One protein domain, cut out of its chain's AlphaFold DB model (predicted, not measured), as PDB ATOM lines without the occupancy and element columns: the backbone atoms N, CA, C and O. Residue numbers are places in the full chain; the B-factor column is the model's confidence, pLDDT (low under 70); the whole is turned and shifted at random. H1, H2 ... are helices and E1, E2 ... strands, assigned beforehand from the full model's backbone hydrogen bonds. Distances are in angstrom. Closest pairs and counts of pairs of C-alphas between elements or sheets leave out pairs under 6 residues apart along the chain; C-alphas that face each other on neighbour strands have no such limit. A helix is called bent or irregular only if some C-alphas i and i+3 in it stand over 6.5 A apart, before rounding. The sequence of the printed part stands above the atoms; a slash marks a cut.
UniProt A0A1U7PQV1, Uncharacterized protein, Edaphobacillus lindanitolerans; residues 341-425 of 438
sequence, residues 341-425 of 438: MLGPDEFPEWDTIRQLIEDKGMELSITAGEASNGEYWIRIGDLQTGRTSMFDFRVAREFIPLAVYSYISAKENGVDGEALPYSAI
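This is residues 341 to 425 of the 438 residues of an uncharacterized protein of Edaphobacillus lindanitolerans (UniProt A0A1U7PQV1). A twisted sheet of four strands has one long helix, H2, packed along one face, and a shorter helix, H1, lies side by side with H2 near the E1 edge of the sheet; no named helix covers the other face. The printed part has 85 residues, with two named helices and four named strands in the order H1 E1 E2 E3 H2 E4. The sheet runs E1 - E2 - E3 - E4, all antiparallel, and the class is mixed, helices and strands. The whole is compact and rounded, with a radius of gyration of the C-alphas of 12.1 A and spans of 34 by 27 by 19 A.

Start in the sheet: find C-alpha 364 at (111.765, 40.028, 45.022), where E1 begins, residues 364 to 370, 20.0 A long. E2, residues 376 to 382, runs 19.6 A, and E3, residues 387 to 391, runs 13.2 A. E4, residues 422 to 424, is 6.6 A long and ends at C-alpha 424, (100.154, 31.151, 45.608). Look next at C-alpha 397, (118.411, 25.722, 56.785): from there H2, residues 397 to 413, runs 26.0 A. H1, residues 350 to 359, is 14.1 A long.

E1, E2 and E3 form a meander, each strand the antiparallel neighbour of the one before, with hairpins E1 and E2, and E2 and E3. Look between E1 and E2 for N 367 and O 379, 2.9 A apart, and between E2 and E3 for N 389 and O 380, 2.8 A. Between E3 and E4, which is an edge strand like E1, N 390 and O 423 are 2.8 A apart. H2 is on the sheet at a height of 9.5 A, making two layers, a sheet with a helix on one face. It lies over E2 and, only just, over E3, with 3 of its C-alphas falling there; it runs along the strands, at 23 degrees to E2 on the local plane. The closest C-alphas of E2 and H2 are those of Tyr 376 and Arg 397, 6.4 A apart. H2 is irregular: C-alphas 398 and 401 are 7.2 A apart. With residues 401 to 408 alone, H2 touches H1, the same way at a shallow tilt of 5 degrees; the closest C-alphas are those of Ile 357 and Ile 408, 7.4 A. H1 is only just not on the sheet, with 4 pairs of C-alphas within 10 A, and is apart from E2, E3 and E4. Every O i to N i+4 pair is within hydrogen-bond range in H1, and 10 of 13 are in H2.

The two C-alphas farthest apart are those of Gly 361 and Asn 373, 35.2 A. The printed part has no cut and no long link; H2 to E4 is short, the other links tight. The mean pLDDT of the printed part is 86.8, and Gly 417 alone is under 70.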
ATOM      1  N   MET A 341     111.450  34.765  62.454       84.44
ATOM      2  CA  MET A 341     111.916  35.216  61.138       84.44
ATOM      3  C   MET A 341     113.440  35.255  61.125       84.44
ATOM      4  O   MET A 341     114.043  35.713  62.097       84.44
ATOM      5  N   LEU A 342     114.048  34.812  60.028       82.94
ATOM      6  CA  LEU A 342     115.483  34.978  59.823       82.94
ATOM      7  C   LEU A 342     115.810  36.434  59.478       82.94
ATOM      8  O   LEU A 342     115.156  37.037  58.624       82.94
ATOM      9  N   GLY A 343     116.837  36.990  60.124       75.12
ATOM     10  CA  GLY A 343     117.458  38.230  59.664       75.12
ATOM     11  C   GLY A 343     118.300  38.017  58.391       75.12
ATOM     12  O   GLY A 343     118.675  36.880  58.098       75.12
ATOM     13  N   PRO A 344     118.657  39.090  57.655       72.56
ATOM     14  CA  PRO A 344     119.504  38.997  56.459       72.56
ATOM     15  C   PRO A 344     120.838  38.273  56.700       72.56
ATOM     16  O   PRO A 344     121.226  37.426  55.904       72.56
ATOM     17  N   ASP A 345     121.490  38.530  57.838       78.38
ATOM     18  CA  ASP A 345     122.781  37.917  58.201       78.38
ATOM     19  C   ASP A 345     122.662  36.434  58.605       78.38
ATOM     20  O   ASP A 345     123.656  35.717  58.706       78.38
ATOM     21  N   GLU A 346     121.442  35.954  58.865       82.44
ATOM     22  CA  GLU A 346     121.171  34.551  59.178       82.44
ATOM     23  C   GLU A 346     120.767  33.747  57.934       82.44
ATOM     24  O   GLU A 346     120.697  32.514  57.993       82.44
ATOM     25  N   PHE A 347     120.513  34.421  56.812       84.38
ATOM     26  CA  PHE A 347     120.071  33.802  55.574       84.38
ATOM     27  C   PHE A 347     121.282  33.247  54.798       84.38
ATOM     28  O   PHE A 347     122.186  34.008  54.444       84.38
ATOM     29  N   PRO A 348     121.354  31.928  54.533       88.25
ATOM     30  CA  PRO A 348     122.487  31.347  53.814       88.25
ATOM     31  C   PRO A 348     122.624  31.939  52.411       88.25
ATOM     32  O   PRO A 348     121.631  32.104  51.710       88.25
ATOM     33  N   GLU A 349     123.859  32.241  52.003       90.44
ATOM     34  CA  GLU A 349     124.177  32.772  50.666       90.44
ATOM     35  C   GLU A 349     123.432  34.066  50.288       90.44
ATOM     36  O   GLU A 349     123.259  34.360  49.104       90.44
ATOM     37  N   TRP A 350     123.013  34.871  51.272       90.44
ATOM     38  CA  TRP A 350     122.229  36.083  51.015       90.44
ATOM     39  C   TRP A 350     122.873  37.035  50.001       90.44
ATOM     40  O   TRP A 350     122.188  37.542  49.114       90.44
ATOM     41  N   ASP A 351     124.189  37.246  50.084       90.94
ATOM     42  CA  ASP A 351     124.910  38.106  49.141       90.94
ATOM     43  C   ASP A 351     124.850  37.580  47.702       90.94
ATOM     44  O   ASP A 351     124.610  38.357  46.778       90.94
ATOM     45  N   THR A 352     125.002  36.267  47.510       91.31
ATOM     46  CA  THR A 352     124.899  35.616  46.195       91.31
ATOM     47  C   THR A 352     123.484  35.726  45.637       91.31
ATOM     48  O   THR A 352     123.301  36.096  44.478       91.31
ATOM     49  N   ILE A 353     122.474  35.451  46.467       90.94
ATOM     50  CA  ILE A 353     121.057  35.568  46.103       90.94
ATOM     51  C   ILE A 353     120.733  37.000  45.684       90.94
ATOM     52  O   ILE A 353     120.130  37.216  44.634       90.94
ATOM     53  N   ARG A 354     121.159  37.982  46.483       91.12
ATOM     54  CA  ARG A 354     120.947  39.401  46.197       91.12
ATOM     55  C   ARG A 354     121.597  39.802  44.874       91.12
ATOM     56  O   ARG A 354     120.922  40.408  44.049       91.12
ATOM     57  N   GLN A 355     122.855  39.422  44.651       90.88
ATOM     58  CA  GLN A 355     123.551  39.713  43.395       90.88
ATOM     59  C   GLN A 355     122.816  39.105  42.195       90.88
ATOM     60  O   GLN A 355     122.635  39.775  41.185       90.88
ATOM     61  N   LEU A 356     122.333  37.864  42.314       89.00
ATOM     62  CA  LEU A 356     121.587  37.199  41.246       89.00
ATOM     63  C   LEU A 356     120.260  37.919  40.941       89.00
ATOM     64  O   LEU A 356     119.906  38.085  39.778       89.00
ATOM     65  N   ILE A 357     119.536  38.373  41.969       90.19
ATOM     66  CA  ILE A 357     118.301  39.162  41.817       90.19
ATOM     67  C   ILE A 357     118.589  40.490  41.102       90.19
ATOM     68  O   ILE A 357     117.868  40.848  40.167       90.19
ATOM     69  N   GLU A 358     119.653  41.190  41.512       91.44
ATOM     70  CA  GLU A 358     120.094  42.458  40.918       91.44
ATOM     71  C   GLU A 358     120.516  42.281  39.449       91.44
ATOM     72  O   GLU A 358     120.013  42.990  38.576       91.44
ATOM     73  N   ASP A 359     121.357  41.285  39.150       89.25
ATOM     74  CA  ASP A 359     121.857  40.987  37.800       89.25
ATOM     75  C   ASP A 359     120.729  40.646  36.817       89.25
ATOM     76  O   ASP A 359     120.820  40.932  35.619       89.25
ATOM     77  N   LYS A 360     119.655  40.022  37.313       86.44
ATOM     78  CA  LYS A 360     118.489  39.625  36.515       86.44
ATOM     79  C   LYS A 360     117.387  40.688  36.481       86.44
ATOM     80  O   LYS A 360     116.365  40.465  35.835       86.44
ATOM     81  N   GLY A 361     117.568  41.828  37.156       88.81
ATOM     82  CA  GLY A 361     116.577  42.908  37.206       88.81
ATOM     83  C   GLY A 361     115.245  42.487  37.839       88.81
ATOM     84  O   GLY A 361     114.179  42.940  37.415       88.81
ATOM     85  N   MET A 362     115.290  41.575  38.815       90.44
ATOM     86  CA  MET A 362     114.102  41.092  39.517       90.44
ATOM     87  C   MET A 362     113.843  41.925  40.777       90.44
ATOM     88  O   MET A 362     114.773  42.322  41.469       90.44
ATOM     89  N   GLU A 363     112.574  42.146  41.125       91.44
ATOM     90  CA  GLU A 363     112.198  42.782  42.396       91.44
ATOM     91  C   GLU A 363     111.488  41.762  43.288       91.44
ATOM     92  O   GLU A 363     110.278  41.546  43.175       91.44
ATOM     93  N   LEU A 364     112.258  41.094  44.152       90.00
ATOM     94  CA  LEU A 364     111.765  40.028  45.022       90.00
ATOM     95  C   LEU A 364     111.913  40.398  46.502       90.00
ATOM     96  O   LEU A 364     112.945  40.899  46.940       90.00
ATOM     97  N   SER A 365     110.888  40.080  47.287       89.62
ATOM     98  CA  SER A 365     110.898  40.080  48.748       89.62
ATOM     99  C   SER A 365     110.967  38.640  49.236       89.62
ATOM    100  O   SER A 365     110.017  37.886  49.044       89.62
ATOM    101  N   ILE A 366     112.047  38.261  49.910       90.81
ATOM    102  CA  ILE A 366     112.220  36.904  50.436       90.81
ATOM    103  C   ILE A 366     112.003  36.922  51.948       90.81
ATOM    104  O   ILE A 366     112.506  37.792  52.655       90.81
ATOM    105  N   THR A 367     111.235  35.968  52.461       89.25
ATOM    106  CA  THR A 367     111.016  35.799  53.900       89.25
ATOM    107  C   THR A 367     111.108  34.327  54.248       89.25
ATOM    108  O   THR A 367     110.378  33.523  53.679       89.25
ATOM    109  N   ALA A 368     111.965  33.978  55.200       89.75
ATOM    110  CA  ALA A 368     112.036  32.633  55.748       89.75
ATOM    111  C   ALA A 368     111.803  32.662  57.258       89.75
ATOM    112  O   ALA A 368     112.270  33.574  57.948       89.75
ATOM    113  N   GLY A 369     111.084  31.664  57.763       88.38
ATOM    114  CA  GLY A 369     110.832  31.519  59.191       88.38
ATOM    115  C   GLY A 369     110.998  30.084  59.663       88.38
ATOM    116  O   GLY A 369     110.666  29.140  58.950       88.38
ATOM    117  N   GLU A 370     111.514  29.942  60.878       88.50
ATOM    118  CA  GLU A 370     111.755  28.655  61.531       88.50
ATOM    119  C   GLU A 370     110.456  28.108  62.137       88.50
ATOM    120  O   GLU A 370     109.761  28.803  62.880       88.50
ATOM    121  N   ALA A 371     110.105  26.870  61.807       82.62
ATOM    122  CA  ALA A 371     108.981  26.134  62.366       82.62
ATOM    123  C   ALA A 371     109.377  25.404  63.662       82.62
ATOM    124  O   ALA A 371     110.547  25.282  64.015       82.62
ATOM    125  N   SER A 372     108.387  24.883  64.390       77.44
ATOM    126  CA  SER A 372     108.591  24.221  65.689       77.44
ATOM    127  C   SER A 372     109.413  22.928  65.628       77.44
ATOM    128  O   SER A 372     109.905  22.475  66.659       77.44
ATOM    129  N   ASN A 373     109.560  22.332  64.444       78.06
ATOM    130  CA  ASN A 373     110.367  21.140  64.195       78.06
ATOM    131  C   ASN A 373     111.815  21.465  63.767       78.06
ATOM    132  O   ASN A 373     112.566  20.540  63.472       78.06
ATOM    133  N   GLY A 374     112.206  22.746  63.741       82.06
ATOM    134  CA  GLY A 374     113.542  23.194  63.326       82.06
ATOM    135  C   GLY A 374     113.732  23.330  61.810       82.06
ATOM    136  O   GLY A 374     114.812  23.717  61.366       82.06
ATOM    137  N   GLU A 375     112.702  23.041  61.011       88.69
ATOM    138  CA  GLU A 375     112.698  23.272  59.563       88.69
ATOM    139  C   GLU A 375     112.171  24.673  59.229       88.69
ATOM    140  O   GLU A 375     111.553  25.346  60.050       88.69
ATOM    141  N   TYR A 376     112.376  25.120  57.995       89.94
ATOM    142  CA  TYR A 376     112.053  26.464  57.539       89.94
ATOM    143  C   TYR A 376     110.937  26.445  56.496       89.94
ATOM    144  O   TYR A 376     110.868  25.557  55.646       89.94
ATOM    145  N   TRP A 377     110.058  27.448  56.552       90.38
ATOM    146  CA  TRP A 377     109.223  27.842  55.412       90.38
ATOM    147  C   TRP A 377     109.849  29.029  54.690       90.38
ATOM    148  O   TRP A 377     110.512  29.854  55.320       90.38
ATOM    149  N   ILE A 378     109.580  29.149  53.388       91.12
ATOM    150  CA  ILE A 378     110.082  30.232  52.539       91.12
ATOM    151  C   ILE A 378     108.925  30.870  51.771       91.12
ATOM    152  O   ILE A 378     108.170  30.188  51.084       91.12
ATOM    153  N   ARG A 379     108.819  32.197  51.841       91.56
ATOM    154  CA  ARG A 379     107.924  33.023  51.029       91.56
ATOM    155  C   ARG A 379     108.725  33.913  50.100       91.56
ATOM    156  O   ARG A 379     109.721  34.503  50.511       91.56
ATOM    157  N   ILE A 380     108.229  34.056  48.879       91.06
ATOM    158  CA  ILE A 380     108.774  34.968  47.879       91.06
ATOM    159  C   ILE A 380     107.634  35.854  47.384       91.06
ATOM    160  O   ILE A 380     106.658  35.372  46.813       91.06
ATOM    161  N   GLY A 381     107.737  37.149  47.659       90.31
ATOM    162  CA  GLY A 381     106.884  38.187  47.098       90.31
ATOM    163  C   GLY A 381     107.529  38.765  45.849       90.31
ATOM    164  O   GLY A 381     108.573  39.396  45.943       90.31
ATOM    165  N   ASP A 382     106.910  38.575  44.695       89.50
ATOM    166  CA  ASP A 382     107.286  39.252  43.463       89.50
ATOM    167  C   ASP A 382     106.596  40.614  43.399       89.50
ATOM    168  O   ASP A 382     105.380  40.712  43.212       89.50
ATOM    169  N   LEU A 383     107.383  41.676  43.564       88.44
ATOM    170  CA  LEU A 383     106.885  43.047  43.604       88.44
ATOM    171  C   LEU A 383     106.440  43.537  42.221       88.44
ATOM    172  O   LEU A 383     105.518  44.347  42.140       88.44
ATOM    173  N   GLN A 384     107.008  42.991  41.140       87.00
ATOM    174  CA  GLN A 384     106.629  43.344  39.767       87.00
ATOM    175  C   GLN A 384     105.229  42.827  39.422       87.00
ATOM    176  O   GLN A 384     104.468  43.502  38.732       87.00
ATOM    177  N   THR A 385     104.874  41.634  39.905       85.00
ATOM    178  CA  THR A 385     103.559  41.018  39.643       85.00
ATOM    179  C   THR A 385     102.571  41.174  40.803       85.00
ATOM    180  O   THR A 385     101.384  40.880  40.646       85.00
ATOM    181  N   GLY A 386     103.036  41.647  41.963       84.62
ATOM    182  CA  GLY A 386     102.251  41.774  43.193       84.62
ATOM    183  C   GLY A 386     101.808  40.431  43.782       84.62
ATOM    184  O   GLY A 386     100.827  40.385  44.527       84.62
ATOM    185  N   ARG A 387     102.478  39.332  43.418       86.31
ATOM    186  CA  ARG A 387     102.133  37.970  43.842       86.31
ATOM    187  C   ARG A 387     103.073  37.511  44.944       86.31
ATOM    188  O   ARG A 387     104.276  37.710  44.854       86.31
ATOM    189  N   THR A 388     102.529  36.826  45.944       88.81
ATOM    190  CA  THR A 388     103.332  36.149  46.965       88.81
ATOM    191  C   THR A 388     103.130  34.651  46.851       88.81
ATOM    192  O   THR A 388     101.996  34.174  46.895       88.81
ATOM    193  N   SER A 389     104.230  33.918  46.759       89.12
ATOM    194  CA  SER A 389     104.256  32.461  46.708       89.12
ATOM    195  C   SER A 389     104.917  31.893  47.963       89.12
ATOM    196  O   SER A 389     105.841  32.491  48.517       89.12
ATOM    197  N   MET A 390     104.432  30.744  48.421       90.12
ATOM    198  CA  MET A 390     105.009  29.952  49.507       90.12
ATOM    199  C   MET A 390     105.653  28.705  48.919       90.12
ATOM    200  O   MET A 390     105.032  28.069  48.078       90.12
ATOM    201  N   PHE A 391     106.850  28.352  49.375       90.69
ATOM    202  CA  PHE A 391     107.468  27.079  49.031       90.69
ATOM    203  C   PHE A 391     106.731  25.930  49.725       90.69
ATOM    204  O   PHE A 391     106.503  25.970  50.935       90.69
ATOM    205  N   ASP A 392     106.363  24.909  48.964       87.06
ATOM    206  CA  ASP A 392     105.481  23.833  49.416       87.06
ATOM    207  C   ASP A 392     106.177  22.795  50.304       87.06
ATOM    208  O   ASP A 392     105.519  21.879  50.802       87.06
ATOM    209  N   PHE A 393     107.494  22.903  50.480       87.06
ATOM    210  CA  PHE A 393     108.282  22.005  51.312       87.06
ATOM    211  C   PHE A 393     108.792  22.727  52.556       87.06
ATOM    212  O   PHE A 393     109.269  23.862  52.493       87.06
ATOM    213  N   ARG A 394     108.741  22.032  53.691       85.38
ATOM    214  CA  ARG A 394     109.588  22.366  54.833       85.38
ATOM    215  C   ARG A 394     111.002  21.915  54.517       85.38
ATOM    216  O   ARG A 394     111.191  20.821  53.991       85.38
ATOM    217  N   VAL A 395     111.979  22.766  54.802       88.25
ATOM    218  CA  VAL A 395     113.369  22.470  54.456       88.25
ATOM    219  C   VAL A 395     114.317  22.784  55.600       88.25
ATOM    220  O   VAL A 395     114.096  23.723  56.363       88.25
ATOM    221  N   ALA A 396     115.397  22.019  55.712       89.25
ATOM    222  CA  ALA A 396     116.502  22.381  56.587       89.25
ATOM    223  C   ALA A 396     117.156  23.697  56.121       89.25
ATOM    224  O   ALA A 396     116.993  24.126  54.973       89.25
ATOM    225  N   ARG A 397     117.878  24.370  57.023       89.38
ATOM    226  CA  ARG A 397     118.411  25.722  56.785       89.38
ATOM    227  C   ARG A 397     119.301  25.779  55.542       89.38
ATOM    228  O   ARG A 397     119.233  26.737  54.780       89.38
ATOM    229  N   GLU A 398     120.113  24.754  55.333       90.12
ATOM    230  CA  GLU A 398     121.030  24.596  54.208       90.12
ATOM    231  C   GLU A 398     120.334  24.573  52.841       90.12
ATOM    232  O   GLU A 398     120.955  24.967  51.860       90.12
ATOM    233  N   PHE A 399     119.054  24.190  52.773       92.56
ATOM    234  CA  PHE A 399     118.267  24.105  51.536       92.56
ATOM    235  C   PHE A 399     117.431  25.363  51.255       92.56
ATOM    236  O   PHE A 399     116.735  25.431  50.242       92.56
ATOM    237  N   ILE A 400     117.492  26.384  52.116       92.00
ATOM    238  CA  ILE A 400     116.818  27.667  51.872       92.00
ATOM    239  C   ILE A 400     117.242  28.297  50.525       92.00
ATOM    240  O   ILE A 400     116.349  28.747  49.798       92.00
ATOM    241  N   PRO A 401     118.540  28.326  50.141       93.69
ATOM    242  CA  PRO A 401     118.956  28.874  48.850       93.69
ATOM    243  C   PRO A 401     118.300  28.168  47.661       93.69
ATOM    244  O   PRO A 401     117.844  28.844  46.747       93.69
ATOM    245  N   LEU A 402     118.162  26.838  47.710       93.94
ATOM    246  CA  LEU A 402     117.542  26.031  46.653       93.94
ATOM    247  C   LEU A 402     116.122  26.499  46.326       93.94
ATOM    248  O   LEU A 402     115.765  26.630  45.156       93.94
ATOM    249  N   ALA A 403     115.311  26.793  47.348       92.38
ATOM    250  CA  ALA A 403     113.967  27.329  47.140       92.38
ATOM    251  C   ALA A 403     114.038  28.647  46.347       92.38
ATOM    252  O   ALA A 403     113.437  28.786  45.281       92.38
ATOM    253  N   VAL A 404     114.859  29.592  46.811       92.50
ATOM    254  CA  VAL A 404     115.017  30.903  46.167       92.50
ATOM    255  C   VAL A 404     115.550  30.783  44.737       92.50
ATOM    256  O   VAL A 404     114.998  31.396  43.821       92.50
ATOM    257  N   TYR A 405     116.581  29.972  44.525       93.19
ATOM    258  CA  TYR A 405     117.175  29.726  43.216       93.19
ATOM    259  C   TYR A 405     116.198  29.061  42.247       93.19
ATOM    260  O   TYR A 405     116.144  29.458  41.082       93.19
ATOM    261  N   SER A 406     115.366  28.131  42.720       91.50
ATOM    262  CA  SER A 406     114.291  27.530  41.923       91.50
ATOM    263  C   SER A 406     113.310  28.591  41.416       91.50
ATOM    264  O   SER A 406     112.963  28.593  40.236       91.50
ATOM    265  N   TYR A 407     112.921  29.547  42.267       91.19
ATOM    266  CA  TYR A 407     112.039  30.649  41.873       91.19
ATOM    267  C   TYR A 407     112.693  31.606  40.867       91.19
ATOM    268  O   TYR A 407     112.076  31.977  39.868       91.19
ATOM    269  N   ILE A 408     113.947  32.000  41.112       90.00
ATOM    270  CA  ILE A 408     114.701  32.879  40.203       90.00
ATOM    271  C   ILE A 408     114.864  32.207  38.836       90.00
ATOM    272  O   ILE A 408     114.571  32.827  37.816       90.00
ATOM    273  N   SER A 409     115.265  30.930  38.811       87.75
ATOM    274  CA  SER A 409     115.404  30.151  37.576       87.75
ATOM    275  C   SER A 409     114.098  30.120  36.786       87.75
ATOM    276  O   SER A 409     114.077  30.417  35.592       87.75
ATOM    277  N   ALA A 410     112.983  29.834  37.454       86.62
ATOM    278  CA  ALA A 410     111.681  29.777  36.809       86.62
ATOM    279  C   ALA A 410     111.259  31.118  36.202       86.62
ATOM    280  O   ALA A 410     110.819  31.164  35.054       86.62
ATOM    281  N   LYS A 411     111.449  32.218  36.940       86.38
ATOM    282  CA  LYS A 411     111.126  33.568  36.463       86.38
ATOM    283  C   LYS A 411     111.995  33.979  35.274       86.38
ATOM    284  O   LYS A 411     111.483  34.589  34.340       86.38
ATOM    285  N   GLU A 412     113.281  33.628  35.280       84.19
ATOM    286  CA  GLU A 412     114.181  33.876  34.147       84.19
ATOM    287  C   GLU A 412     113.755  33.104  32.891       84.19
ATOM    288  O   GLU A 412     113.830  33.640  31.786       84.19
ATOM    289  N   ASN A 413     113.293  31.864  33.058       78.38
ATOM    290  CA  ASN A 413     112.946  30.980  31.947       78.38
ATOM    291  C   ASN A 413     111.447  31.003  31.576       78.38
ATOM    292  O   ASN A 413     111.030  30.266  30.691       78.38
ATOM    293  N   GLY A 414     110.635  31.851  32.220       78.69
ATOM    294  CA  GLY A 414     109.203  31.981  31.923       78.69
ATOM    295  C   GLY A 414     108.359  30.758  32.300       78.69
ATOM    296  O   GLY A 414     107.318  30.529  31.690       78.69
ATOM    297  N   VAL A 415     108.802  29.976  33.287       79.06
ATOM    298  CA  VAL A 415     108.105  28.774  33.766       79.06
ATOM    299  C   VAL A 415     106.945  29.167  34.675       79.06
ATOM    300  O   VAL A 415     107.094  30.023  35.550       79.06
ATOM    301  N   ASP A 416     105.789  28.531  34.482       75.62
ATOM    302  CA  ASP A 416     104.626  28.754  35.341       75.62
ATOM    303  C   ASP A 416     104.882  28.241  36.768       75.62
ATOM    304  O   ASP A 416     105.532  27.216  36.983       75.62
ATOM    305  N   GLY A 417     104.327  28.941  37.756       69.12
ATOM    306  CA  GLY A 417     104.450  28.589  39.167       69.12
ATOM    307  C   GLY A 417     103.883  27.207  39.498       69.12
ATOM    308  O   GLY A 417     104.366  26.585  40.436       69.12
ATOM    309  N   GLU A 418     102.929  26.698  38.705       72.50
ATOM    310  CA  GLU A 418     102.381  25.337  38.852       72.50
ATOM    311  C   GLU A 418     103.414  24.224  38.603       72.50
ATOM    312  O   GLU A 418     103.205  23.093  39.039       72.50
ATOM    313  N   ALA A 419     104.520  24.525  37.916       80.44
ATOM    314  CA  ALA A 419     105.597  23.570  37.663       80.44
ATOM    315  C   ALA A 419     106.740  23.657  38.695       80.44
ATOM    316  O   ALA A 419     107.758  22.969  38.588       80.44
ATOM    317  N   LEU A 420     106.586  24.506  39.712       84.69
ATOM    318  CA  LEU A 420     107.516  24.645  40.827       84.69
ATOM    319  C   LEU A 420     106.858  24.176  42.126       84.69
ATOM    320  O   LEU A 420     105.633  24.086  42.196       84.69
ATOM    321  N   PRO A 421     107.630  23.957  43.203       85.06
ATOM    322  CA  PRO A 421     107.064  23.641  44.507       85.06
ATOM    323  C   PRO A 421     106.565  24.918  45.191       85.06
ATOM    324  O   PRO A 421     107.032  25.273  46.271       85.06
ATOM    325  N   TYR A 422     105.672  25.661  44.535       86.62
ATOM    326  CA  TYR A 422     105.163  26.933  45.026       86.62
ATOM    327  C   TYR A 422     103.645  27.036  44.933       86.62
ATOM    328  O   TYR A 422     103.064  27.055  43.851       86.62
ATOM    329  N   SER A 423     103.018  27.291  46.075       84.00
ATOM    330  CA  SER A 423     101.609  27.664  46.155       84.00
ATOM    331  C   SER A 423     101.444  29.179  46.259       84.00
ATOM    332  O   SER A 423     102.085  29.846  47.077       84.00
ATOM    333  N   ALA A 424     100.529  29.747  45.472       78.44
ATOM    334  CA  ALA A 424     100.154  31.151  45.608       78.44
ATOM    335  C   ALA A 424      99.457  31.401  46.958       78.44
ATOM    336  O   ALA A 424      98.467  30.751  47.300       78.44
ATOM    337  N   ILE A 425      99.922  32.398  47.711       77.69
ATOM    338  CA  ILE A 425      99.247  32.842  48.931       77.69
ATOM    339  C   ILE A 425      98.142  33.811  48.519       77.69
ATOM    340  O   ILE A 425      98.413  34.922  48.061       77.69
TER     341      ILE A 425